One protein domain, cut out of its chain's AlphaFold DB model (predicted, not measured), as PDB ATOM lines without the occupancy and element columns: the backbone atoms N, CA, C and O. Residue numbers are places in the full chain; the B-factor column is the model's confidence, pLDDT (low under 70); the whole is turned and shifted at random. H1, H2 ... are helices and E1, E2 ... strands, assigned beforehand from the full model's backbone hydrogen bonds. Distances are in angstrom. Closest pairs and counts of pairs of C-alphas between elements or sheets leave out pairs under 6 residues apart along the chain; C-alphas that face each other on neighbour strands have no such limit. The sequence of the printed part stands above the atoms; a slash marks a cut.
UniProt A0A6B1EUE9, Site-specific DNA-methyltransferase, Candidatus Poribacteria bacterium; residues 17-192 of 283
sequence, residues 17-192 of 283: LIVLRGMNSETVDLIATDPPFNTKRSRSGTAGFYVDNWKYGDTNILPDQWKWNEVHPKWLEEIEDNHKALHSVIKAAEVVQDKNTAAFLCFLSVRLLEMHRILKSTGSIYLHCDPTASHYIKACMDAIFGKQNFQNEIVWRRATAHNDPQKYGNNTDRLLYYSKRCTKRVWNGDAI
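AT A GLANCE: This is residues 17 to 192 of the 283 residues of the protein "Site-specific DNA-methyltransferase" of Candidatus Poribacteria bacterium (UniProt A0A6B1EUE9). One twisted sheet of four strands has helices over one face, H4 and H5, with H3 completing a bundle of three; no named helix is over the other face. H2 packs on H3 and H4, H1 packs beside one end of H4, and two loops stick out at residues 45 to 51 and 163 to 168. The 176 printed residues run H1 E1 H2 H3 H4 E2 H5 E3 E4 H6, and the mixed sheet has the order E1, E2, E4, E3. The class is mixed, helices and strands; the whole is compact, with a radius of gyration of the C-alphas of 17.2 A and spans of 44 by 43 by 38 A.

HOW THE PARTS SIT: Begin at E1, residues 28 to 33, parallel to E2, residues 119 to 129, with N 31 and O 124 2.9 A apart. E4, residues 172 to 179, is antiparallel to E2, with N 127 and O 176 at 3.0 A. E3, residues 150 to 157, forms a hairpin with E4, with N 154 and O 175 at 2.8 A. These N and O pairs are within hydrogen-bond range. H5, residues 134 to 145, is on the sheet over E4 at a height of 9.7 A; E2, H5, E3 form a split strand-helix-strand unit, with E4 between its strands and a right-handed crossover. On the same face is the hub, H4, residues 99 to 118, over E1 and only just over E2, with 3 C-alphas falling on E2. H3, residues 84 to 96, touches H5, closest at C-alphas 86 and 143, 5.3 A, at a shallow tilt of 11 degrees, opposite ways. H3 and H4 form a helical hairpin, closest at C-alphas 94 and 102, 4.9 A. H2, residues 73 to 82, touches residues 106 to 110 of H4, closest at C-alphas 76 and 106, 6.6 A; E1, H2 H3 H4, E2 form a strand-helix-strand unit, parallel neighbour strands with helices between. H1, residues 17 to 22, touches residues 110 to 118 of H4, closest at C-alphas 17 and 111, 5.7 A. H6, residues 189 to 192, touches no helix and is too short for an O i to N i+4 pair. Such pairs are within range throughout H1, H2, H3 and H5, and 15 of 16 in H4.

IN THESE COORDINATES: Find C-alpha 17, where H1 begins, at (39.083, -19.235, -2.686). H4 runs 29.2 A from C-alpha 99 at (60.396, -16.917, -1.150). E2 spans 19.8 A and bends by 123 degrees at residue 122; E3 spans 20.9 A and E4 22.8 A. H6 ends at C-alpha 192, (30.112, 9.025, -9.617).

THE WHOLE: The farthest C-alphas, Asn 24 and Pro 165, are 50.6 A apart. The printed part has no cut; its long links are E1 to H2 and E3 to E4. Look for low confidence at residues 37 to 73, under 70.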
ATOM      1  N   LEU A  17      38.784 -18.339  -1.570       88.50
ATOM      2  CA  LEU A  17      39.083 -19.235  -2.686       88.50
ATOM      3  C   LEU A  17      38.029 -20.342  -2.822       88.50
ATOM      4  O   LEU A  17      37.671 -20.704  -3.941       88.50
ATOM      5  N   ILE A  18      37.501 -20.852  -1.703       88.38
ATOM      6  CA  ILE A  18      36.434 -21.866  -1.699       88.38
ATOM      7  C   ILE A  18      35.152 -21.260  -2.275       88.38
ATOM      8  O   ILE A  18      34.527 -21.850  -3.153       88.38
ATOM      9  N   VAL A  19      34.806 -20.053  -1.822       94.12
ATOM     10  CA  VAL A  19      33.628 -19.314  -2.296       94.12
ATOM     11  C   VAL A  19      33.737 -19.027  -3.792       94.12
ATOM     12  O   VAL A  19      32.834 -19.362  -4.554       94.12
ATOM     13  N   LEU A  20      34.865 -18.455  -4.223       96.00
ATOM     14  CA  LEU A  20      35.118 -18.081  -5.610       96.00
ATOM     15  C   LEU A  20      35.033 -19.299  -6.542       96.00
ATOM     16  O   LEU A  20      34.384 -19.211  -7.579       96.00
ATOM     17  N   ARG A  21      35.603 -20.451  -6.156       94.94
ATOM     18  CA  ARG A  21      35.510 -21.708  -6.925       94.94
ATOM     19  C   ARG A  21      34.084 -22.249  -7.040       94.94
ATOM     20  O   ARG A  21      33.768 -22.909  -8.024       94.94
ATOM     21  N   GLY A  22      33.229 -21.971  -6.057       95.88
ATOM     22  CA  GLY A  22      31.817 -22.352  -6.077       95.88
ATOM     23  C   GLY A  22      30.925 -21.432  -6.915       95.88
ATOM     24  O   GLY A  22      29.812 -21.822  -7.260       95.88
ATOM     25  N   MET A  23      31.376 -20.220  -7.252       96.81
ATOM     26  CA  MET A  23      30.589 -19.258  -8.032       96.81
ATOM     27  C   MET A  23      30.583 -19.594  -9.525       96.81
ATOM     28  O   MET A  23      31.611 -19.964 -10.094       96.81
ATOM     29  N   ASN A  24      29.447 -19.390 -10.186       97.44
ATOM     30  CA  ASN A  24      29.322 -19.543 -11.638       97.44
ATOM     31  C   ASN A  24      30.136 -18.486 -12.407       97.44
ATOM     32  O   ASN A  24      30.360 -17.367 -11.936       97.44
ATOM     33  N   SER A  25      30.580 -18.844 -13.611       97.75
ATOM     34  CA  SER A  25      31.436 -17.995 -14.448       97.75
ATOM     35  C   SER A  25      30.655 -16.832 -15.060       97.75
ATOM     36  O   SER A  25      29.474 -16.962 -15.368       97.75
ATOM     37  N   GLU A  26      31.328 -15.706 -15.311       96.94
ATOM     38  CA  GLU A  26      30.724 -14.520 -15.941       96.94
ATOM     39  C   GLU A  26      29.419 -14.029 -15.266       96.94
ATOM     40  O   GLU A  26      28.463 -13.637 -15.938       96.94
ATOM     41  N   THR A  27      29.378 -14.021 -13.933       96.56
ATOM     42  CA  THR A  27      28.223 -13.591 -13.126       96.56
ATOM     43  C   THR A  27      28.424 -12.244 -12.424       96.56
ATOM     44  O   THR A  27      27.440 -11.579 -12.114       96.56
ATOM     45  N   VAL A  28      29.667 -11.782 -12.251       96.50
ATOM     46  CA  VAL A  28      30.010 -10.562 -11.499       96.50
ATOM     47  C   VAL A  28      30.340  -9.392 -12.430       96.50
ATOM     48  O   VAL A  28      31.124  -9.536 -13.368       96.50
ATOM     49  N   ASP A  29      29.776  -8.211 -12.169       95.38
ATOM     50  CA  ASP A  29      30.050  -6.986 -12.942       95.38
ATOM     51  C   ASP A  29      31.284  -6.216 -12.443       95.38
ATOM     52  O   ASP A  29      32.038  -5.647 -13.236       95.38
ATOM     53  N   LEU A  30      31.504  -6.193 -11.130       95.94
ATOM     54  CA  LEU A  30      32.547  -5.397 -10.496       95.94
ATOM     55  C   LEU A  30      33.158  -6.159  -9.323       95.94
ATOM     56  O   LEU A  30      32.438  -6.676  -8.475       95.94
ATOM     57  N   ILE A  31      34.485  -6.167  -9.251       97.69
ATOM     58  CA  ILE A  31      35.234  -6.644  -8.088       97.69
ATOM     59  C   ILE A  31      36.063  -5.483  -7.541       97.69
ATOM     60  O   ILE A  31      36.831  -4.861  -8.272       97.69
ATOM     61  N   ALA A  32      35.940  -5.215  -6.246       96.00
ATOM     62  CA  ALA A  32      36.854  -4.359  -5.502       96.00
ATOM     63  C   ALA A  32      37.527  -5.222  -4.436       96.00
ATOM     64  O   ALA A  32      36.839  -5.882  -3.661       96.00
ATOM     65  N   THR A  33      38.858  -5.271  -4.435       94.19
ATOM     66  CA  THR A  33      39.604  -6.143  -3.523       94.19
ATOM     67  C   THR A  33      40.816  -5.437  -2.929       94.19
ATOM     68  O   THR A  33      41.535  -4.709  -3.618       94.19
ATOM     69  N   ASP A  34      41.012  -5.676  -1.636       90.38
ATOM     70  CA  ASP A  34      42.073  -5.124  -0.800       90.38
ATOM     71  C   ASP A  34      42.819  -6.277  -0.102       90.38
ATOM     72  O   ASP A  34      42.523  -6.606   1.049       90.38
ATOM     73  N   PRO A  35      43.688  -7.004  -0.832       84.88
ATOM     74  CA  PRO A  35      44.403  -8.142  -0.270       84.88
ATOM     75  C   PRO A  35      45.419  -7.697   0.800       84.88
ATOM     76  O   PRO A  35      45.897  -6.563   0.763       84.88
ATOM     77  N   PRO A  36      45.820  -8.591   1.726       76.12
ATOM     78  CA  PRO A  36      46.894  -8.296   2.675       76.12
ATOM     79  C   PRO A  36      48.189  -7.938   1.931       76.12
ATOM     80  O   PRO A  36      48.443  -8.431   0.831       76.12
ATOM     81  N   PHE A  37      49.018  -7.078   2.523       63.75
ATOM     82  CA  PHE A  37      50.094  -6.393   1.798       63.75
ATOM     83  C   PHE A  37      51.489  -6.994   1.947       63.75
ATOM     84  O   PHE A  37      52.464  -6.377   1.523       63.75
ATOM     85  N   ASN A  38      51.605  -8.187   2.531       60.78
ATOM     86  CA  ASN A  38      52.876  -8.804   2.909       60.78
ATOM     87  C   ASN A  38      53.828  -7.782   3.565       60.78
ATOM     88  O   ASN A  38      55.041  -7.790   3.345       60.78
ATOM     89  N   THR A  39      53.270  -6.851   4.354       55.34
ATOM     90  CA  THR A  39      54.027  -5.728   4.933       55.34
ATOM     91  C   THR A  39      54.871  -6.156   6.127       55.34
ATOM     92  O   THR A  39      55.560  -5.324   6.722       55.34
ATOM     93  N   LYS A  40      54.833  -7.450   6.484       54.03
ATOM     94  CA  LYS A  40      55.452  -8.037   7.681       54.03
ATOM     95  C   LYS A  40      54.971  -7.348   8.971       54.03
ATOM     96  O   LYS A  40      55.657  -7.415   9.988       54.03
ATOM     97  N   ARG A  41      53.809  -6.674   8.944       44.50
ATOM     98  CA  ARG A  41      53.236  -5.922  10.072       44.50
ATOM     99  C   ARG A  41      51.981  -6.620  10.581       44.50
ATOM    100  O   ARG A  41      51.092  -6.939   9.803       44.50
ATOM    101  N   SER A  42      51.865  -6.781  11.894       39.62
ATOM    102  CA  SER A  42      50.604  -7.189  12.518       39.62
ATOM    103  C   SER A  42      49.605  -6.031  12.436       39.62
ATOM    104  O   SER A  42      49.920  -4.919  12.867       39.62
ATOM    105  N   ARG A  43      48.415  -6.267  11.876       39.59
ATOM    106  CA  ARG A  43      47.308  -5.299  11.861       39.59
ATOM    107  C   ARG A  43      46.191  -5.821  12.767       39.59
ATOM    108  O   ARG A  43      45.867  -6.995  12.702       39.59
ATOM    109  N   SER A  44      45.605  -4.952  13.585       36.50
ATOM    110  CA  SER A  44      44.316  -5.177  14.249       36.50
ATOM    111  C   SER A  44      43.385  -4.020  13.873       36.50
ATOM    112  O   SER A  44      43.805  -2.862  13.863       36.50
ATOM    113  N   GLY A  45      42.154  -4.329  13.459       35.59
ATOM    114  CA  GLY A  45      41.186  -3.356  12.937       35.59
ATOM    115  C   GLY A  45      40.062  -3.020  13.921       35.59
ATOM    116  O   GLY A  45      39.729  -3.818  14.790       35.59
ATOM    117  N   THR A  46      39.469  -1.829  13.775       30.05
ATOM    118  CA  THR A  46      38.473  -1.218  14.684       30.05
ATOM    119  C   THR A  46      37.042  -1.262  14.119       30.05
ATOM    120  O   THR A  46      36.315  -0.273  14.170       30.05
ATOM    121  N   ALA A  47      36.626  -2.392  13.549       28.17
ATOM    122  CA  ALA A  47      35.263  -2.600  13.050       28.17
ATOM    123  C   ALA A  47      34.552  -3.649  13.916       28.17
ATOM    124  O   ALA A  47      34.416  -4.796  13.518       28.17
ATOM    125  N   GLY A  48      34.152  -3.273  15.137       27.22
ATOM    126  CA  GLY A  48      33.613  -4.222  16.121       27.22
ATOM    127  C   GLY A  48      34.676  -5.191  16.653       27.22
ATOM    128  O   GLY A  48      35.776  -5.291  16.113       27.22
ATOM    129  N   PHE A  49      34.381  -5.879  17.758       24.84
ATOM    130  CA  PHE A  49      35.274  -6.905  18.301       24.84
ATOM    131  C   PHE A  49      35.270  -8.141  17.390       24.84
ATOM    132  O   PHE A  49      34.655  -9.155  17.705       24.84
ATOM    133  N   TYR A  50      35.981  -8.066  16.270       32.16
ATOM    134  CA  TYR A  50      36.568  -9.246  15.661       32.16
ATOM    135  C   TYR A  50      37.896  -9.472  16.369       32.16
ATOM    136  O   TYR A  50      38.847  -8.705  16.215       32.16
ATOM    137  N   VAL A  51      37.966 -10.524  17.181       30.53
ATOM    138  CA  VAL A  51      39.272 -11.119  17.446       30.53
ATOM    139  C   VAL A  51      39.713 -11.654  16.091       30.53
ATOM    140  O   VAL A  51      39.022 -12.511  15.539       30.53
ATOM    141  N   ASP A  52      40.799 -11.118  15.535       34.50
ATOM    142  CA  ASP A  52      41.444 -11.655  14.333       34.50
ATOM    143  C   ASP A  52      42.076 -13.012  14.690       34.50
ATOM    144  O   ASP A  52      43.282 -13.185  14.816       34.50
ATOM    145  N   ASN A  53      41.197 -13.972  14.969       32.66
ATOM    146  CA  ASN A  53      41.463 -15.387  15.127       32.66
ATOM    147  C   ASN A  53      41.403 -16.057  13.749       32.66
ATOM    148  O   ASN A  53      41.093 -17.245  13.674       32.66
ATOM    149  N   TRP A  54      41.637 -15.321  12.654       37.03
ATOM    150  CA  TRP A  54      41.752 -15.936  11.345       37.03
ATOM    151  C   TRP A  54      42.970 -16.855  11.354       37.03
ATOM    152  O   TRP A  54      44.117 -16.414  11.316       37.03
ATOM    153  N   LYS A  55      42.705 -18.155  11.448       39.38
ATOM    154  CA  LYS A  55      43.710 -19.200  11.343       39.38
ATOM    155  C   LYS A  55      43.563 -19.840   9.967       39.38
ATOM    156  O   LYS A  55      42.486 -20.313   9.606       39.38
ATOM    157  N   TYR A  56      44.641 -19.868   9.190       36.53
ATOM    158  CA  TYR A  56      44.712 -20.719   8.005       36.53
ATOM    159  C   TYR A  56      44.791 -22.185   8.472       36.53
ATOM    160  O   TYR A  56      45.864 -22.678   8.828       36.53
ATOM    161  N   GLY A  57      43.642 -22.855   8.603       47.19
ATOM    162  CA  GLY A  57      43.561 -24.116   9.358       47.19
ATOM    163  C   GLY A  57      43.982 -23.936  10.827       47.19
ATOM    164  O   GLY A  57      43.981 -22.825  11.333       47.19
ATOM    165  N   ASP A  58      44.400 -24.988  11.532       36.44
ATOM    166  CA  ASP A  58      44.777 -24.927  12.963       36.44
ATOM    167  C   ASP A  58      46.110 -24.196  13.278       36.44
ATOM    168  O   ASP A  58      46.686 -24.366  14.352       36.44
ATOM    169  N   THR A  59      46.650 -23.373  12.373       43.69
ATOM    170  CA  THR A  59      48.072 -22.973  12.429       43.69
ATOM    171  C   THR A  59      48.403 -21.689  13.214       43.69
ATOM    172  O   THR A  59      49.580 -21.420  13.432       43.69
ATOM    173  N   ASN A  60      47.425 -20.922  13.724       41.81
ATOM    174  CA  ASN A  60      47.642 -19.656  14.472       41.81
ATOM    175  C   ASN A  60      48.465 -18.569  13.716       41.81
ATOM    176  O   ASN A  60      49.093 -17.725  14.357       41.81
ATOM    177  N   ILE A  61      48.494 -18.566  12.377       43.81
ATOM    178  CA  ILE A  61      49.335 -17.650  11.576       43.81
ATOM    179  C   ILE A  61      48.526 -16.456  11.051       43.81
ATOM    180  O   ILE A  61      47.429 -16.632  10.529       43.81
ATOM    181  N   LEU A  62      49.091 -15.248  11.184       45.53
ATOM    182  CA  LEU A  62      48.471 -13.983  10.772       45.53
ATOM    183  C   LEU A  62      48.401 -13.823   9.235       45.53
ATOM    184  O   LEU A  62      49.338 -14.229   8.545       45.53
ATOM    185  N   PRO A  63      47.392 -13.111   8.692       50.94
ATOM    186  CA  PRO A  63      47.180 -12.940   7.243       50.94
ATOM    187  C   PRO A  63      48.299 -12.220   6.458       50.94
ATOM    188  O   PRO A  63      48.297 -12.242   5.226       50.94
ATOM    189  N   ASP A  64      49.234 -11.546   7.141       50.12
ATOM    190  CA  ASP A  64      50.253 -10.663   6.535       50.12
ATOM    191  C   ASP A  64      51.689 -11.230   6.586       50.12
ATOM    192  O   ASP A  64      52.665 -10.491   6.425       50.12
ATOM    193  N   GLN A  65      51.838 -12.539   6.830       52.28
ATOM    194  CA  GLN A  65      53.125 -13.245   6.830       52.28
ATOM    195  C   GLN A  65      53.019 -14.572   6.071       52.28
ATOM    196  O   GLN A  65      52.721 -15.601   6.663       52.28
ATOM    197  N   TRP A  66      53.299 -14.552   4.767       60.00
ATOM    198  CA  TRP A  66      53.289 -15.757   3.932       60.00
ATOM    199  C   TRP A  66      54.647 -16.446   3.955       60.00
ATOM    200  O   TRP A  66      55.663 -15.818   3.644       60.00
ATOM    201  N   LYS A  67      54.675 -17.741   4.265       57.50
ATOM    202  CA  LYS A  67      55.873 -18.574   4.123       57.50
ATOM    203  C   LYS A  67      55.689 -19.600   3.015       57.50
ATOM    204  O   LYS A  67      54.603 -20.105   2.757       57.50
ATOM    205  N   TRP A  68      56.785 -19.951   2.352       53.88
ATOM    206  CA  TRP A  68      56.754 -20.879   1.216       53.88
ATOM    207  C   TRP A  68      56.208 -22.272   1.558       53.88
ATOM    208  O   TRP A  68      55.549 -22.895   0.738       53.88
ATOM    209  N   ASN A  69      56.443 -22.754   2.778       53.25
ATOM    210  CA  ASN A  69      55.906 -24.028   3.263       53.25
ATOM    211  C   ASN A  69      54.385 -24.006   3.514       53.25
ATOM    212  O   ASN A  69      53.816 -25.055   3.796       53.25
ATOM    213  N   GLU A  70      53.741 -22.841   3.424       56.69
ATOM    214  CA  GLU A  70      52.293 -22.656   3.588       56.69
ATOM    215  C   GLU A  70      51.571 -22.556   2.234       56.69
ATOM    216  O   GLU A  70      50.341 -22.611   2.176       56.69
ATOM    217  N   VAL A  71      52.322 -22.448   1.129       59.88
ATOM    218  CA  VAL A  71      51.763 -22.544  -0.221       59.88
ATOM    219  C   VAL A  71      51.240 -23.958  -0.405       59.88
ATOM    220  O   VAL A  71      52.000 -24.923  -0.334       59.88
ATOM    221  N   HIS A  72      49.940 -24.088  -0.667       63.75
ATOM    222  CA  HIS A  72      49.371 -25.387  -0.984       63.75
ATOM    223  C   HIS A  72      50.054 -25.910  -2.262       63.75
ATOM    224  O   HIS A  72      49.923 -25.256  -3.297       63.75
ATOM    225  N   PRO A  73      50.746 -27.068  -2.244       68.50
ATOM    226  CA  PRO A  73      51.551 -27.527  -3.384       68.50
ATOM    227  C   PRO A  73      50.770 -27.542  -4.705       68.50
ATOM    228  O   PRO A  73      51.234 -27.020  -5.715       68.50
ATOM    229  N   LYS A  74      49.505 -27.982  -4.639       75.62
ATOM    230  CA  LYS A  74      48.586 -27.987  -5.788       75.62
ATOM    231  C   LYS A  74      48.339 -26.620  -6.438       75.62
ATOM    232  O   LYS A  74      47.994 -26.592  -7.606       75.62
ATOM    233  N   TRP A  75      48.465 -25.498  -5.723       83.12
ATOM    234  CA  TRP A  75      48.273 -24.170  -6.325       83.12
ATOM    235  C   TRP A  75      49.386 -23.837  -7.308       83.12
ATOM    236  O   TRP A  75      49.122 -23.297  -8.378       83.12
ATOM    237  N   LEU A  76      50.629 -24.158  -6.946       80.88
ATOM    238  CA  LEU A  76      51.760 -23.912  -7.826       80.88
ATOM    239  C   LEU A  76      51.721 -24.860  -9.026       80.88
ATOM    240  O   LEU A  76      51.912 -24.390 -10.139       80.88
ATOM    241  N   GLU A  77      51.396 -26.137  -8.803       84.25
ATOM    242  CA  GLU A  77      51.181 -27.126  -9.871       84.25
ATOM    243  C   GLU A  77      50.084 -26.656 -10.848       84.25
ATOM    244  O   GLU A  77      50.311 -26.573 -12.050       84.25
ATOM    245  N   GLU A  78      48.927 -26.221 -10.334       88.19
ATOM    246  CA  GLU A  78      47.816 -25.687 -11.136       88.19
ATOM    247  C   GLU A  78      48.236 -24.477 -11.989       88.19
ATOM    248  O   GLU A  78      47.859 -24.374 -13.162       88.19
ATOM    249  N   ILE A  79      49.027 -23.564 -11.415       92.88
ATOM    250  CA  ILE A  79      49.555 -22.388 -12.117       92.88
ATOM    251  C   ILE A  79      50.620 -22.787 -13.147       92.88
ATOM    252  O   ILE A  79      50.650 -22.220 -14.240       92.88
ATOM    253  N   GLU A  80      51.498 -23.730 -12.823       91.31
ATOM    254  CA  GLU A  80      52.556 -24.206 -13.712       91.31
ATOM    255  C   GLU A  80      51.976 -24.893 -14.954       91.31
ATOM    256  O   GLU A  80      52.368 -24.562 -16.080       91.31
ATOM    257  N   ASP A  81      50.982 -25.758 -14.755       91.81
ATOM    258  CA  ASP A  81      50.345 -26.534 -15.817       91.81
ATOM    259  C   ASP A  81      49.542 -25.647 -16.777       91.81
ATOM    260  O   ASP A  81      49.621 -25.801 -18.001       91.81
ATOM    261  N   ASN A  82      48.792 -24.680 -16.237       94.56
ATOM    262  CA  ASN A  82      47.786 -23.940 -17.005       94.56
ATOM    263  C   ASN A  82      48.186 -22.491 -17.333       94.56
ATOM    264  O   ASN A  82      47.659 -21.896 -18.276       94.56
ATOM    265  N   HIS A  83      49.129 -21.902 -16.590       96.12
ATOM    266  CA  HIS A  83      49.423 -20.465 -16.627       96.12
ATOM    267  C   HIS A  83      50.933 -20.163 -16.613       96.12
ATOM    268  O   HIS A  83      51.433 -19.403 -15.784       96.12
ATOM    269  N   LYS A  84      51.676 -20.677 -17.602       95.56
ATOM    270  CA  LYS A  84      53.150 -20.538 -17.719       95.56
ATOM    271  C   LYS A  84      53.698 -19.116 -17.540       95.56
ATOM    272  O   LYS A  84      54.746 -18.928 -16.919       95.56
ATOM    273  N   ALA A  85      53.014 -18.106 -18.085       96.06
ATOM    274  CA  ALA A  85      53.416 -16.705 -17.928       96.06
ATOM    275  C   ALA A  85      53.297 -16.244 -16.465       96.06
ATOM    276  O   ALA A  85      54.208 -15.606 -15.945       96.06
ATOM    277  N   LEU A  86      52.212 -16.623 -15.788       97.06
ATOM    278  CA  LEU A  86      51.986 -16.335 -14.373       97.06
ATOM    279  C   LEU A  86      52.999 -17.069 -13.489       97.06
ATOM    280  O   LEU A  86      53.596 -16.452 -12.610       97.06
ATOM    281  N   HIS A  87      53.265 -18.347 -13.782       96.25
ATOM    282  CA  HIS A  87      54.304 -19.120 -13.103       96.25
ATOM    283  C   HIS A  87      55.672 -18.428 -13.204       96.25
ATOM    284  O   HIS A  87      56.364 -18.248 -12.204       96.25
ATOM    285  N   SER A  88      56.025 -17.950 -14.400       96.56
ATOM    286  CA  SER A  88      57.289 -17.248 -14.647       96.56
ATOM    287  C   SER A  88      57.409 -15.950 -13.837       96.56
ATOM    288  O   SER A  88      58.484 -15.654 -13.319       96.56
ATOM    289  N   VAL A  89      56.314 -15.196 -13.672       96.31
ATOM    290  CA  VAL A  89      56.283 -14.001 -12.807       96.31
ATOM    291  C   VAL A  89      56.536 -14.373 -11.343       96.31
ATOM    292  O   VAL A  89      57.343 -13.718 -10.684       96.31
ATOM    293  N   ILE A  90      55.903 -15.437 -10.842       93.44
ATOM    294  CA  ILE A  90      56.081 -15.907  -9.458       93.44
ATOM    295  C   ILE A  90      57.530 -16.354  -9.220       93.44
ATOM    296  O   ILE A  90      58.145 -15.948  -8.233       93.44
ATOM    297  N   LYS A  91      58.116 -17.123 -10.147       94.31
ATOM    298  CA  LYS A  91      59.525 -17.543 -10.070       94.31
ATOM    299  C   LYS A  91      60.488 -16.361 -10.145       94.31
ATOM    300  O   LYS A  91      61.470 -16.331  -9.408       94.31
ATOM    301  N   ALA A  92      60.207 -15.366 -10.985       94.62
ATOM    302  CA  ALA A  92      61.010 -14.148 -11.037       94.62
ATOM    303  C   ALA A  92      60.950 -13.373  -9.712       94.62
ATOM    304  O   ALA A  92      61.977 -12.896  -9.236       94.62
ATOM    305  N   ALA A  93      59.776 -13.282  -9.083       91.50
ATOM    306  CA  ALA A  93      59.636 -12.660  -7.770       91.50
ATOM    307  C   ALA A  93      60.402 -13.420  -6.676       91.50
ATOM    308  O   ALA A  93      61.008 -12.781  -5.822       91.50
ATOM    309  N   GLU A  94      60.436 -14.756  -6.728       90.00
ATOM    310  CA  GLU A  94      61.236 -15.573  -5.801       90.00
ATOM    311  C   GLU A  94      62.727 -15.226  -5.874       90.00
ATOM    312  O   GLU A  94      63.387 -15.108  -4.846       90.00
ATOM    313  N   VAL A  95      63.245 -15.057  -7.095       92.88
ATOM    314  CA  VAL A  95      64.664 -14.773  -7.346       92.88
ATOM    315  C   VAL A  95      65.023 -13.328  -7.002       92.88
ATOM    316  O   VAL A  95      66.091 -13.080  -6.452       92.88
ATOM    317  N   VAL A  96      64.163 -12.370  -7.358       90.94
ATOM    318  CA  VAL A  96      64.470 -10.935  -7.234       90.94
ATOM    319  C   VAL A  96      64.134 -10.382  -5.846       90.94
ATOM    320  O   VAL A  96      64.788  -9.442  -5.402       90.94
ATOM    321  N   GLN A  97      63.121 -10.932  -5.171       87.62
ATOM    322  CA  GLN A  97      62.723 -10.532  -3.819       87.62
ATOM    323  C   GLN A  97      63.103 -11.622  -2.818       87.62
ATOM    324  O   GLN A  97      64.216 -11.636  -2.299       87.62
ATOM    325  N   ASP A  98      62.168 -12.521  -2.527       83.69
ATOM    326  CA  ASP A  98      62.341 -13.637  -1.613       83.69
ATOM    327  C   ASP A  98      61.221 -14.677  -1.804       83.69
ATOM    328  O   ASP A  98      60.207 -14.456  -2.481       83.69
ATOM    329  N   LYS A  99      61.388 -15.832  -1.154       82.38
ATOM    330  CA  LYS A  99      60.396 -16.917  -1.150       82.38
ATOM    331  C   LYS A  99      59.045 -16.508  -0.559       82.38
ATOM    332  O   LYS A  99      58.024 -17.061  -0.955       82.38
ATOM    333  N   ASN A 100      59.016 -15.547   0.362       80.12
ATOM    334  CA  ASN A 100      57.776 -15.105   1.002       80.12
ATOM    335  C   ASN A 100      56.929 -14.272   0.034       80.12
ATOM    336  O   ASN A 100      55.712 -14.423  -0.030       80.12
ATOM    337  N   THR A 101      57.575 -13.439  -0.779       83.81
ATOM    338  CA  THR A 101      56.930 -12.683  -1.852       83.81
ATOM    339  C   THR A 101      56.363 -13.626  -2.905       83.81
ATOM    340  O   THR A 101      55.211 -13.478  -3.303       83.81
ATOM    341  N   ALA A 102      57.125 -14.641  -3.315       86.44
ATOM    342  CA  ALA A 102      56.633 -15.650  -4.249       86.44
ATOM    343  C   ALA A 102      55.447 -16.450  -3.678       86.44
ATOM    344  O   ALA A 102      54.473 -16.691  -4.391       86.44
ATOM    345  N   ALA A 103      55.484 -16.798  -2.386       84.00
ATOM    346  CA  ALA A 103      54.375 -17.458  -1.696       84.00
ATOM    347  C   ALA A 103      53.104 -16.595  -1.698       84.00
ATOM    348  O   ALA A 103      52.033 -17.069  -2.080       84.00
ATOM    349  N   PHE A 104      53.242 -15.313  -1.351       85.38
ATOM    350  CA  PHE A 104      52.151 -14.342  -1.399       85.38
ATOM    351  C   PHE A 104      51.559 -14.210  -2.809       85.38
ATOM    352  O   PHE A 104      50.340 -14.236  -2.980       85.38
ATOM    353  N   LEU A 105      52.405 -14.116  -3.840       89.81
ATOM    354  CA  LEU A 105      51.935 -14.031  -5.222       89.81
ATOM    355  C   LEU A 105      51.228 -15.312  -5.659       89.81
ATOM    356  O   LEU A 105      50.222 -15.208  -6.353       89.81
ATOM    357  N   CYS A 106      51.690 -16.494  -5.246       88.88
ATOM    358  CA  CYS A 106      50.996 -17.757  -5.510       88.88
ATOM    359  C   CYS A 106      49.602 -17.775  -4.856       88.88
ATOM    360  O   CYS A 106      48.601 -18.005  -5.537       88.88
ATOM    361  N   PHE A 107      49.527 -17.421  -3.567       87.81
ATOM    362  CA  PHE A 107      48.271 -17.286  -2.818       87.81
ATOM    363  C   PHE A 107      47.282 -16.328  -3.498       87.81
ATOM    364  O   PHE A 107      46.095 -16.643  -3.638       87.81
ATOM    365  N   LEU A 108      47.757 -15.156  -3.917       90.88
ATOM    366  CA  LEU A 108      46.922 -14.151  -4.563       90.88
ATOM    367  C   LEU A 108      46.508 -14.602  -5.971       90.88
ATOM    368  O   LEU A 108      45.356 -14.432  -6.361       90.88
ATOM    369  N   SER A 109      47.420 -15.221  -6.720       94.69
ATOM    370  CA  SER A 109      47.221 -15.621  -8.117       94.69
ATOM    371  C   SER A 109      46.060 -16.591  -8.305       94.69
ATOM    372  O   SER A 109      45.229 -16.356  -9.178       94.69
ATOM    373  N   VAL A 110      45.938 -17.626  -7.466       93.56
ATOM    374  CA  VAL A 110      44.807 -18.573  -7.562       93.56
ATOM    375  C   VAL A 110      43.456 -17.891  -7.344       93.56
ATOM    376  O   VAL A 110      42.474 -18.221  -8.001       93.56
ATOM    377  N   ARG A 111      43.402 -16.865  -6.488       95.56
ATOM    378  CA  ARG A 111      42.186 -16.068  -6.261       95.56
ATOM    379  C   ARG A 111      41.906 -15.141  -7.433       95.56
ATOM    380  O   ARG A 111      40.761 -15.025  -7.851       95.56
ATOM    381  N   LEU A 112      42.938 -14.513  -7.992       97.62
ATOM    382  CA  LEU A 112      42.803 -13.650  -9.165       97.62
ATOM    383  C   LEU A 112      42.353 -14.415 -10.413       97.62
ATOM    384  O   LEU A 112      41.596 -13.864 -11.210       97.62
ATOM    385  N   LEU A 113      42.769 -15.675 -10.572       98.19
ATOM    386  CA  LEU A 113      42.280 -16.558 -11.635       98.19
ATOM    387  C   LEU A 113      40.767 -16.787 -11.518       98.19
ATOM    388  O   LEU A 113      40.044 -16.616 -12.502       98.19
ATOM    389  N   GLU A 114      40.270 -17.068 -10.314       98.06
ATOM    390  CA  GLU A 114      38.833 -17.226 -10.078       98.06
ATOM    391  C   GLU A 114      38.065 -15.903 -10.198       98.06
ATOM    392  O   GLU A 114      37.026 -15.853 -10.852       98.06
ATOM    393  N   MET A 115      38.599 -14.801  -9.660       98.44
ATOM    394  CA  MET A 115      38.026 -13.459  -9.841       98.44
ATOM    395  C   MET A 115      37.923 -13.099 -11.327       98.44
ATOM    396  O   MET A 115      36.918 -12.551 -11.776       98.44
ATOM    397  N   HIS A 116      38.935 -13.451 -12.122       98.44
ATOM    398  CA  HIS A 116      38.868 -13.317 -13.568       98.44
ATOM    399  C   HIS A 116      37.755 -14.200 -14.145       98.44
ATOM    400  O   HIS A 116      36.981 -13.704 -14.959       98.44
ATOM    401  N   ARG A 117      37.637 -15.478 -13.758       98.06
ATOM    402  CA  ARG A 117      36.607 -16.409 -14.264       98.06
ATOM    403  C   ARG A 117      35.175 -15.923 -14.004       98.06
ATOM    404  O   ARG A 117      34.349 -15.973 -14.917       98.06
ATOM    405  N   ILE A 118      34.883 -15.433 -12.802       98.12
ATOM    406  CA  ILE A 118      33.529 -14.998 -12.423       98.12
ATOM    407  C   ILE A 118      33.147 -13.636 -13.011       98.12
ATOM    408  O   ILE A 118      31.962 -13.328 -13.103       98.12
ATOM    409  N   LEU A 119      34.111 -12.814 -13.436       97.94
ATOM    410  CA  LEU A 119      33.818 -11.526 -14.065       97.94
ATOM    411  C   LEU A 119      33.151 -11.695 -15.430       97.94
ATOM    412  O   LEU A 119      33.668 -12.371 -16.324       97.94
ATOM    413  N   LYS A 120      32.040 -10.983 -15.624       97.31
ATOM    414  CA  LYS A 120      31.402 -10.788 -16.928       97.31
ATOM    415  C   LYS A 120      32.378 -10.169 -17.918       97.31
ATOM    416  O   LYS A 120      33.260  -9.393 -17.556       97.31
ATOM    417  N   SER A 121      32.159 -10.421 -19.208       96.75
ATOM    418  CA  SER A 121      32.985  -9.831 -20.274       96.75
ATOM    419  C   SER A 121      33.001  -8.290 -20.288       96.75
ATOM    420  O   SER A 121      33.966  -7.703 -20.774       96.75
ATOM    421  N   THR A 122      31.963  -7.652 -19.739       96.62
ATOM    422  CA  THR A 122      31.811  -6.198 -19.544       96.62
ATOM    423  C   THR A 122      32.411  -5.686 -18.234       96.62
ATOM    424  O   THR A 122      32.534  -4.473 -18.051       96.62
ATOM    425  N   GLY A 123      32.749  -6.601 -17.323       97.00
ATOM    426  CA  GLY A 123      33.077  -6.308 -15.941       97.00
ATOM    427  C   GLY A 123      34.492  -5.790 -15.721       97.00
ATOM    428  O   GLY A 123      35.352  -5.798 -16.614       97.00
ATOM    429  N   SER A 124      34.729  -5.333 -14.496       97.31
ATOM    430  CA  SER A 124      35.983  -4.706 -14.079       97.31
ATOM    431  C   SER A 124      36.436  -5.129 -12.690       97.31
ATOM    432  O   SER A 124      35.635  -5.542 -11.855       97.31
ATOM    433  N   ILE A 125      37.740  -5.011 -12.449       98.19
ATOM    434  CA  ILE A 125      38.355  -5.222 -11.144       98.19
ATOM    435  C   ILE A 125      39.219  -4.025 -10.756       98.19
ATOM    436  O   ILE A 125      39.975  -3.495 -11.575       98.19
ATOM    437  N   TYR A 126      39.104  -3.641  -9.490       97.19
ATOM    438  CA  TYR A 126      39.913  -2.637  -8.817       97.19
ATOM    439  C   TYR A 126      40.658  -3.335  -7.689       97.19
ATOM    440  O   TYR A 126      40.046  -3.809  -6.731       97.19
ATOM    441  N   LEU A 127      41.974  -3.434  -7.833       96.31
ATOM    442  CA  LEU A 127      42.827  -4.129  -6.882       96.31
ATOM    443  C   LEU A 127      43.730  -3.122  -6.185       96.31
ATOM    444  O   LEU A 127      44.555  -2.479  -6.834       96.31
ATOM    445  N   HIS A 128      43.580  -2.991  -4.873       93.25
ATOM    446  CA  HIS A 128      44.450  -2.158  -4.055       93.25
ATOM    447  C   HIS A 128      45.817  -2.840  -3.855       93.25
ATOM    448  O   HIS A 128      45.904  -4.045  -3.621       93.25
ATOM    449  N   CYS A 129      46.899  -2.077  -4.009       87.06
ATOM    450  CA  CYS A 129      48.282  -2.528  -3.894       87.06
ATOM    451  C   CYS A 129      49.108  -1.591  -3.008       87.06
ATOM    452  O   CYS A 129      49.226  -0.398  -3.298       87.06
ATOM    453  N   ASP A 130      49.823  -2.168  -2.044       76.62
ATOM    454  CA  ASP A 130      50.951  -1.511  -1.386       76.62
ATOM    455  C   ASP A 130      52.166  -1.442  -2.336       76.62
ATOM    456  O   ASP A 130      52.386  -2.357  -3.148       76.62
ATOM    457  N   PRO A 131      52.996  -0.386  -2.244       74.12
ATOM    458  CA  PRO A 131      54.209  -0.252  -3.040       74.12
ATOM    459  C   PRO A 131      55.144  -1.469  -3.029       74.12
ATOM    460  O   PRO A 131      55.777  -1.709  -4.054       74.12
ATOM    461  N   THR A 132      55.201  -2.248  -1.942       74.69
ATOM    462  CA  THR A 132      56.153  -3.362  -1.763       74.69
ATOM    463  C   THR A 132      56.002  -4.452  -2.827       74.69
ATOM    464  O   THR A 132      56.997  -4.914  -3.379       74.69
ATOM    465  N   ALA A 133      54.766  -4.841  -3.160       78.31
ATOM    466  CA  ALA A 133      54.491  -5.919  -4.117       78.31
ATOM    467  C   ALA A 133      53.767  -5.445  -5.390       78.31
ATOM    468  O   ALA A 133      53.605  -6.234  -6.322       78.31
ATOM    469  N   SER A 134      53.362  -4.168  -5.462       85.75
ATOM    470  CA  SER A 134      52.542  -3.610  -6.554       85.75
ATOM    471  C   SER A 134      53.026  -3.966  -7.966       85.75
ATOM    472  O   SER A 134      52.216  -4.331  -8.816       85.75
ATOM    473  N   HIS A 135      54.336  -3.936  -8.220       90.75
ATOM    474  CA  HIS A 135      54.910  -4.246  -9.535       90.75
ATOM    475  C   HIS A 135      54.773  -5.726  -9.919       90.75
ATOM    476  O   HIS A 135      54.470  -6.042 -11.070       90.75
ATOM    477  N   TYR A 136      54.947  -6.635  -8.957       93.19
ATOM    478  CA  TYR A 136      54.778  -8.067  -9.191       93.19
ATOM    479  C   TYR A 136      53.303  -8.445  -9.295       93.19
ATOM    480  O   TYR A 136      52.934  -9.206 -10.185       93.19
ATOM    481  N   ILE A 137      52.441  -7.840  -8.469       94.94
ATOM    482  CA  ILE A 137      50.987  -7.999  -8.586       94.94
ATOM    483  C   ILE A 137      50.520  -7.520  -9.964       94.94
ATOM    484  O   ILE A 137      49.755  -8.214 -10.628       94.94
ATOM    485  N   LYS A 138      51.023  -6.377 -10.446       96.56
ATOM    486  CA  LYS A 138      50.728  -5.872 -11.792       96.56
ATOM    487  C   LYS A 138      51.141  -6.862 -12.884       96.56
ATOM    488  O   LYS A 138      50.373  -7.077 -13.817       96.56
ATOM    489  N   ALA A 139      52.311  -7.486 -12.760       97.19
ATOM    490  CA  ALA A 139      52.761  -8.512 -13.698       97.19
ATOM    491  C   ALA A 139      51.878  -9.777 -13.648       97.19
ATOM    492  O   ALA A 139      51.525 -10.313 -14.698       97.19
ATOM    493  N   CYS A 140      51.448 -10.215 -12.459       97.56
ATOM    494  CA  CYS A 140      50.466 -11.294 -12.308       97.56
ATOM    495  C   CYS A 140      49.126 -10.928 -12.969       97.56
ATOM    496  O   CYS A 140      48.573 -11.719 -13.731       97.56
ATOM    497  N   MET A 141      48.631  -9.709 -12.746       98.00
ATOM    498  CA  MET A 141      47.412  -9.199 -13.379       98.00
ATOM    499  C   MET A 141      47.543  -9.146 -14.905       98.00
ATOM    500  O   MET A 141      46.609  -9.531 -15.601       98.00
ATOM    501  N   ASP A 142      48.696  -8.748 -15.449       98.38
ATOM    502  CA  ASP A 142      48.956  -8.801 -16.894       98.38
ATOM    503  C   ASP A 142      48.956 -10.229 -17.441       98.38
ATOM    504  O   ASP A 142      48.462 -10.446 -18.548       98.38
ATOM    505  N   ALA A 143      49.477 -11.198 -16.687       98.19
ATOM    506  CA  ALA A 143      49.457 -12.603 -17.080       98.19
ATOM    507  C   ALA A 143      48.040 -13.207 -17.050       98.19
ATOM    508  O   ALA A 143      47.733 -14.064 -17.874       98.19
ATOM    509  N   ILE A 144      47.177 -12.752 -16.133       98.19
ATOM    510  CA  ILE A 144      45.809 -13.268 -15.951       98.19
ATOM    511  C   ILE A 144      44.809 -12.564 -16.877       98.19
ATOM    512  O   ILE A 144      44.059 -13.212 -17.602       98.19
ATOM    513  N   PHE A 145      44.791 -11.231 -16.855       98.00
ATOM    514  CA  PHE A 145      43.831 -10.414 -17.597       98.00
ATOM    515  C   PHE A 145      44.338 -10.042 -18.990       98.00
ATOM    516  O   PHE A 145      43.532  -9.719 -19.856       98.00
ATOM    517  N   GLY A 146      45.647 -10.072 -19.236       97.62
ATOM    518  CA  GLY A 146      46.261  -9.542 -20.453       97.62
ATOM    519  C   GLY A 146      46.570  -8.048 -20.340       97.62
ATOM    520  O   GLY A 146      45.723  -7.240 -19.957       97.62
ATOM    521  N   LYS A 147      47.782  -7.651 -20.741       96.81
ATOM    522  CA  LYS A 147      48.262  -6.258 -20.653       96.81
ATOM    523  C   LYS A 147      47.359  -5.224 -21.335       96.81
ATOM    524  O   LYS A 147      47.240  -4.100 -20.866       96.81
ATOM    525  N   GLN A 148      46.698  -5.600 -22.429       96.75
ATOM    526  CA  GLN A 148      45.772  -4.752 -23.187       96.75
ATOM    527  C   GLN A 148      44.484  -4.424 -22.421       96.75
ATOM    528  O   GLN A 148      43.743  -3.521 -22.803       96.75
ATOM    529  N   ASN A 149      44.198  -5.192 -21.370       97.94
ATOM    530  CA  ASN A 149      43.022  -5.031 -20.535       97.94
ATOM    531  C   ASN A 149      43.294  -4.178 -19.288       97.94
ATOM    532  O   ASN A 149      42.341  -3.816 -18.588       97.94
ATOM    533  N   PHE A 150      44.547  -3.775 -19.059       97.81
ATOM    534  CA  PHE A 150      44.890  -2.729 -18.101       97.81
ATOM    535  C   PHE A 150      44.292  -1.392 -18.545       97.81
ATOM    536  O   PHE A 150      44.408  -1.014 -19.709       97.81
ATOM    537  N   GLN A 151      43.616  -0.697 -17.631       96.00
ATOM    538  CA  GLN A 151      42.934   0.561 -17.933       96.00
ATOM    539  C   GLN A 151      43.690   1.752 -17.361       96.00
ATOM    540  O   GLN A 151      43.998   2.691 -18.091       96.00
ATOM    541  N   ASN A 152      43.965   1.726 -16.058       94.00
ATOM    542  CA  ASN A 152      44.675   2.804 -15.387       94.00
ATOM    543  C   ASN A 152      45.281   2.344 -14.055       94.00
ATOM    544  O   ASN A 152      44.803   1.391 -13.435       94.00
ATOM    545  N   GLU A 153      46.290   3.075 -13.591       95.56
ATOM    546  CA  GLU A 153      46.718   3.072 -12.194       95.56
ATOM    547  C   GLU A 153      46.096   4.290 -11.511       95.56
ATOM    548  O   GLU A 153      46.320   5.435 -11.908       95.56
ATOM    549  N   ILE A 154      45.278   4.047 -10.494       94.38
ATOM    550  CA  ILE A 154      44.660   5.104  -9.702       94.38
ATOM    551  C   ILE A 154      45.559   5.353  -8.499       94.38
ATOM    552  O   ILE A 154      45.730   4.479  -7.650       94.38
ATOM    553  N   VAL A 155      46.128   6.555  -8.424       92.25
ATOM    554  CA  VAL A 155      46.981   6.973  -7.309       92.25
ATOM    555  C   VAL A 155      46.120   7.693  -6.279       92.25
ATOM    556  O   VAL A 155      45.675   8.820  -6.503       92.25
ATOM    557  N   TRP A 156      45.883   7.047  -5.140       90.25
ATOM    558  CA  TRP A 156      45.109   7.628  -4.051       90.25
ATOM    559  C   TRP A 156      46.034   8.292  -3.036       90.25
ATOM    560  O   TRP A 156      46.818   7.638  -2.359       90.25
ATOM    561  N   ARG A 157      45.946   9.618  -2.910       89.62
ATOM    562  CA  ARG A 157      46.688  10.378  -1.900       89.62
ATOM    563  C   ARG A 157      46.029  10.245  -0.521       89.62
ATOM    564  O   ARG A 157      44.958  10.807  -0.307       89.62
ATOM    565  N   ARG A 158      46.708   9.583   0.420       85.81
ATOM    566  CA  ARG A 158      46.309   9.454   1.833       85.81
ATOM    567  C   ARG A 158      46.555  10.722   2.652       85.81
ATOM    568  O   ARG A 158      45.802  11.012   3.574       85.81
ATOM    569  N   ALA A 159      47.634  11.449   2.354       81.75
ATOM    570  CA  ALA A 159      48.081  12.584   3.163       81.75
ATOM    571  C   ALA A 159      48.643  13.734   2.316       81.75
ATOM    572  O   ALA A 159      49.203  13.542   1.231       81.75
ATOM    573  N   THR A 160      48.515  14.957   2.834       79.94
ATOM    574  CA  THR A 160      49.023  16.163   2.167       79.94
ATOM    575  C   THR A 160      50.552  16.213   2.187       79.94
ATOM    576  O   THR A 160      51.172  16.476   1.159       79.94
ATOM    577  N   ALA A 161      51.172  15.915   3.320       79.19
ATOM    578  CA  ALA A 161      52.618  15.840   3.462       79.19
ATOM    579  C   ALA A 161      52.967  14.762   4.490       79.19
ATOM    580  O   ALA A 161      52.156  14.453   5.362       79.19
ATOM    581  N   HIS A 162      54.174  14.216   4.388       79.19
ATOM    582  CA  HIS A 162      54.728  13.312   5.383       79.19
ATOM    583  C   HIS A 162      56.203  13.656   5.547       79.19
ATOM    584  O   HIS A 162      56.920  13.815   4.558       79.19
ATOM    585  N   ASN A 163      56.623  13.834   6.796       79.69
ATOM    586  CA  ASN A 163      57.962  14.297   7.142       79.69
ATOM    587  C   ASN A 163      58.899  13.097   7.284       79.69
ATOM    588  O   ASN A 163      59.411  12.829   8.367       79.69
ATOM    589  N   ASP A 164      59.082  12.347   6.198       81.25
ATOM    590  CA  ASP A 164      60.086  11.287   6.142       81.25
ATOM    591  C   ASP A 164      61.480  11.925   5.988       81.25
ATOM    592  O   ASP A 164      61.781  12.480   4.933       81.25
ATOM    593  N   PRO A 165      62.367  11.863   7.000       82.00
ATOM    594  CA  PRO A 165      63.619  12.628   6.989       82.00
ATOM    595  C   PRO A 165      64.664  12.104   5.991       82.00
ATOM    596  O   PRO A 165      65.634  12.796   5.706       82.00
ATOM    597  N   GLN A 166      64.500  10.877   5.490       89.81
ATOM    598  CA  GLN A 166      65.509  10.162   4.693       89.81
ATOM    599  C   GLN A 166      65.007   9.744   3.301       89.81
ATOM    600  O   GLN A 166      65.724   9.077   2.559       89.81
ATOM    601  N   LYS A 167      63.758  10.064   2.946       85.19
ATOM    602  CA  LYS A 167      63.133   9.628   1.689       85.19
ATOM    603  C   LYS A 167      61.960  10.526   1.312       85.19
ATOM    604  O   LYS A 167      61.477  11.305   2.123       85.19
ATOM    605  N   TYR A 168      61.460  10.365   0.091       85.94
ATOM    606  CA  TYR A 168      60.196  10.979  -0.304       85.94
ATOM    607  C   TYR A 168      59.033  10.445   0.538       85.94
ATOM    608  O   TYR A 168      58.966   9.248   0.831       85.94
ATOM    609  N   GLY A 169      58.111  11.347   0.886       82.94
ATOM    610  CA  GLY A 169      56.940  11.036   1.699       82.94
ATOM    611  C   GLY A 169      56.088   9.928   1.084       82.94
ATOM    612  O   GLY A 169      55.608  10.069  -0.045       82.94
ATOM    613  N   ASN A 170      55.865   8.838   1.821       83.94
ATOM    614  CA  ASN A 170      54.971   7.771   1.368       83.94
ATOM    615  C   ASN A 170      53.499   8.162   1.595       83.94
ATOM    616  O   ASN A 170      52.868   7.763   2.576       83.94
ATOM    617  N   ASN A 171      52.958   8.944   0.660       87.56
ATOM    618  CA  ASN A 171      51.648   9.591   0.786       87.56
ATOM    619  C   ASN A 171      50.551   8.954  -0.061       87.56
ATOM    620  O   ASN A 171      49.430   9.462  -0.060       87.56
ATOM    621  N   THR A 172      50.867   7.910  -0.824       88.50
ATOM    622  CA  THR A 172      49.981   7.402  -1.872       88.50
ATOM    623  C   THR A 172      49.791   5.899  -1.799       88.50
ATOM    624  O   THR A 172      50.759   5.169  -1.587       88.50
ATOM    625  N   ASP A 173      48.562   5.463  -2.039       88.00
ATOM    626  CA  ASP A 173      48.200   4.094  -2.395       88.00
ATOM    627  C   ASP A 173      47.964   3.982  -3.894       88.00
ATOM    628  O   ASP A 173      47.764   4.980  -4.595       88.00
ATOM    629  N   ARG A 174      47.988   2.743  -4.381       91.00
ATOM    630  CA  ARG A 174      47.788   2.426  -5.790       91.00
ATOM    631  C   ARG A 174      46.638   1.454  -5.930       91.00
ATOM    632  O   ARG A 174      46.641   0.408  -5.292       91.00
ATOM    633  N   LEU A 175      45.692   1.763  -6.805       95.00
ATOM    634  CA  LEU A 175      44.691   0.806  -7.243       95.00
ATOM    635  C   LEU A 175      44.921   0.491  -8.717       95.00
ATOM    636  O   LEU A 175      44.940   1.381  -9.569       95.00
ATOM    637  N   LEU A 176      45.091  -0.791  -9.017       97.00
ATOM    638  CA  LEU A 176      45.180  -1.290 -10.378       97.00
ATOM    639  C   LEU A 176      43.769  -1.513 -10.913       97.00
ATOM    640  O   LEU A 176      43.013  -2.312 -10.361       97.00
ATOM    641  N   TYR A 177      43.428  -0.822 -11.999       96.75
ATOM    642  CA  TYR A 177      42.142  -0.963 -12.672       96.75
ATOM    643  C   TYR A 177      42.295  -1.785 -13.956       96.75
ATOM    644  O   TYR A 177      42.970  -1.375 -14.907       96.75
ATOM    645  N   TYR A 178      41.623  -2.936 -13.990       98.31
ATOM    646  CA  TYR A 178      41.498  -3.797 -15.165       98.31
ATOM    647  C   TYR A 178      40.042  -3.975 -15.577       98.31
ATOM    648  O   TYR A 178      39.123  -3.968 -14.760       98.31
ATOM    649  N   SER A 179      39.846  -4.208 -16.870       97.94
ATOM    650  CA  SER A 179      38.596  -4.756 -17.400       97.94
ATOM    651  C   SER A 179      38.788  -6.228 -17.755       97.94
ATOM    652  O   SER A 179      39.905  -6.655 -18.031       97.94
ATOM    653  N   LYS A 180      37.712  -7.017 -17.793       97.56
ATOM    654  CA  LYS A 180      37.776  -8.386 -18.330       97.56
ATOM    655  C   LYS A 180      38.094  -8.373 -19.830       97.56
ATOM    656  O   LYS A 180      38.888  -9.175 -20.315       97.56
ATOM    657  N   ARG A 181      37.465  -7.454 -20.573       96.00
ATOM    658  CA  ARG A 181      37.746  -7.170 -21.988       96.00
ATOM    659  C   ARG A 181      37.670  -5.666 -22.241       96.00
ATOM    660  O   ARG A 181      36.593  -5.079 -22.140       96.00
ATOM    661  N   CYS A 182      38.777  -5.057 -22.659       89.88
ATOM    662  CA  CYS A 182      38.861  -3.612 -22.891       89.88
ATOM    663  C   CYS A 182      37.863  -3.106 -23.941       89.88
ATOM    664  O   CYS A 182      37.361  -1.992 -23.824       89.88
ATOM    665  N   THR A 183      37.508  -3.941 -24.919       92.31
ATOM    666  CA  THR A 183      36.553  -3.611 -25.986       92.31
ATOM    667  C   THR A 183      35.087  -3.624 -25.551       92.31
ATOM    668  O   THR A 183      34.245  -3.114 -26.283       92.31
ATOM    669  N   LYS A 184      34.761  -4.207 -24.390       91.56
ATOM    670  CA  LYS A 184      33.380  -4.345 -23.883       91.56
ATOM    671  C   LYS A 184      33.143  -3.639 -22.549       91.56
ATOM    672  O   LYS A 184      32.061  -3.748 -21.982       91.56
ATOM    673  N   ARG A 185      34.160  -2.965 -22.022       89.56
ATOM    674  CA  ARG A 185      34.143  -2.354 -20.695       89.56
ATOM    675  C   ARG A 185      32.985  -1.367 -20.545       89.56
ATOM    676  O   ARG A 185      32.837  -0.453 -21.356       89.56
ATOM    677  N   VAL A 186      32.242  -1.493 -19.450       89.19
ATOM    678  CA  VAL A 186      31.251  -0.497 -19.027       89.19
ATOM    679  C   VAL A 186      31.921   0.530 -18.110       89.19
ATOM    680  O   VAL A 186      32.706   0.175 -17.234       89.19
ATOM    681  N   TRP A 187      31.648   1.818 -18.327       87.81
ATOM    682  CA  TRP A 187      32.129   2.911 -17.477       87.81
ATOM    683  C   TRP A 187      30.951   3.758 -17.005       87.81
ATOM    684  O   TRP A 187      30.349   4.480 -17.796       87.81
ATOM    685  N   ASN A 188      30.664   3.703 -15.706       84.06
ATOM    686  CA  ASN A 188      29.538   4.404 -15.085       84.06
ATOM    687  C   ASN A 188      29.962   5.778 -14.545       84.06
ATOM    688  O   ASN A 188      29.737   6.099 -13.382       84.06
ATOM    689  N   GLY A 189      30.611   6.587 -15.389       78.88
ATOM    690  CA  GLY A 189      31.141   7.899 -15.001       78.88
ATOM    691  C   GLY A 189      30.079   8.876 -14.492       78.88
ATOM    692  O   GLY A 189      30.371   9.690 -13.627       78.88
ATOM    693  N   ASP A 190      28.845   8.767 -14.981       77.81
ATOM    694  CA  ASP A 190      27.757   9.654 -14.564       77.81
ATOM    695  C   ASP A 190      27.262   9.333 -13.142       77.81
ATOM    696  O   ASP A 190      26.850  10.231 -12.412       77.81
ATOM    697  N   ALA A 191      27.377   8.073 -12.705       74.00
ATOM    698  CA  ALA A 191      26.953   7.632 -11.375       74.00
ATOM    699  C   ALA A 191      27.892   8.100 -10.246       74.00
ATOM    700  O   ALA A 191      27.509   8.070  -9.080       74.00
ATOM    701  N   ILE A 192      29.115   8.529 -10.582       74.75
ATOM    702  CA  ILE A 192      30.112   9.025  -9.617       74.75
ATOM    703  C   ILE A 192      30.153  10.559  -9.531       74.75
ATOM    704  O   ILE A 192      30.991  11.116  -8.822       74.75
TER     705      ILE A 192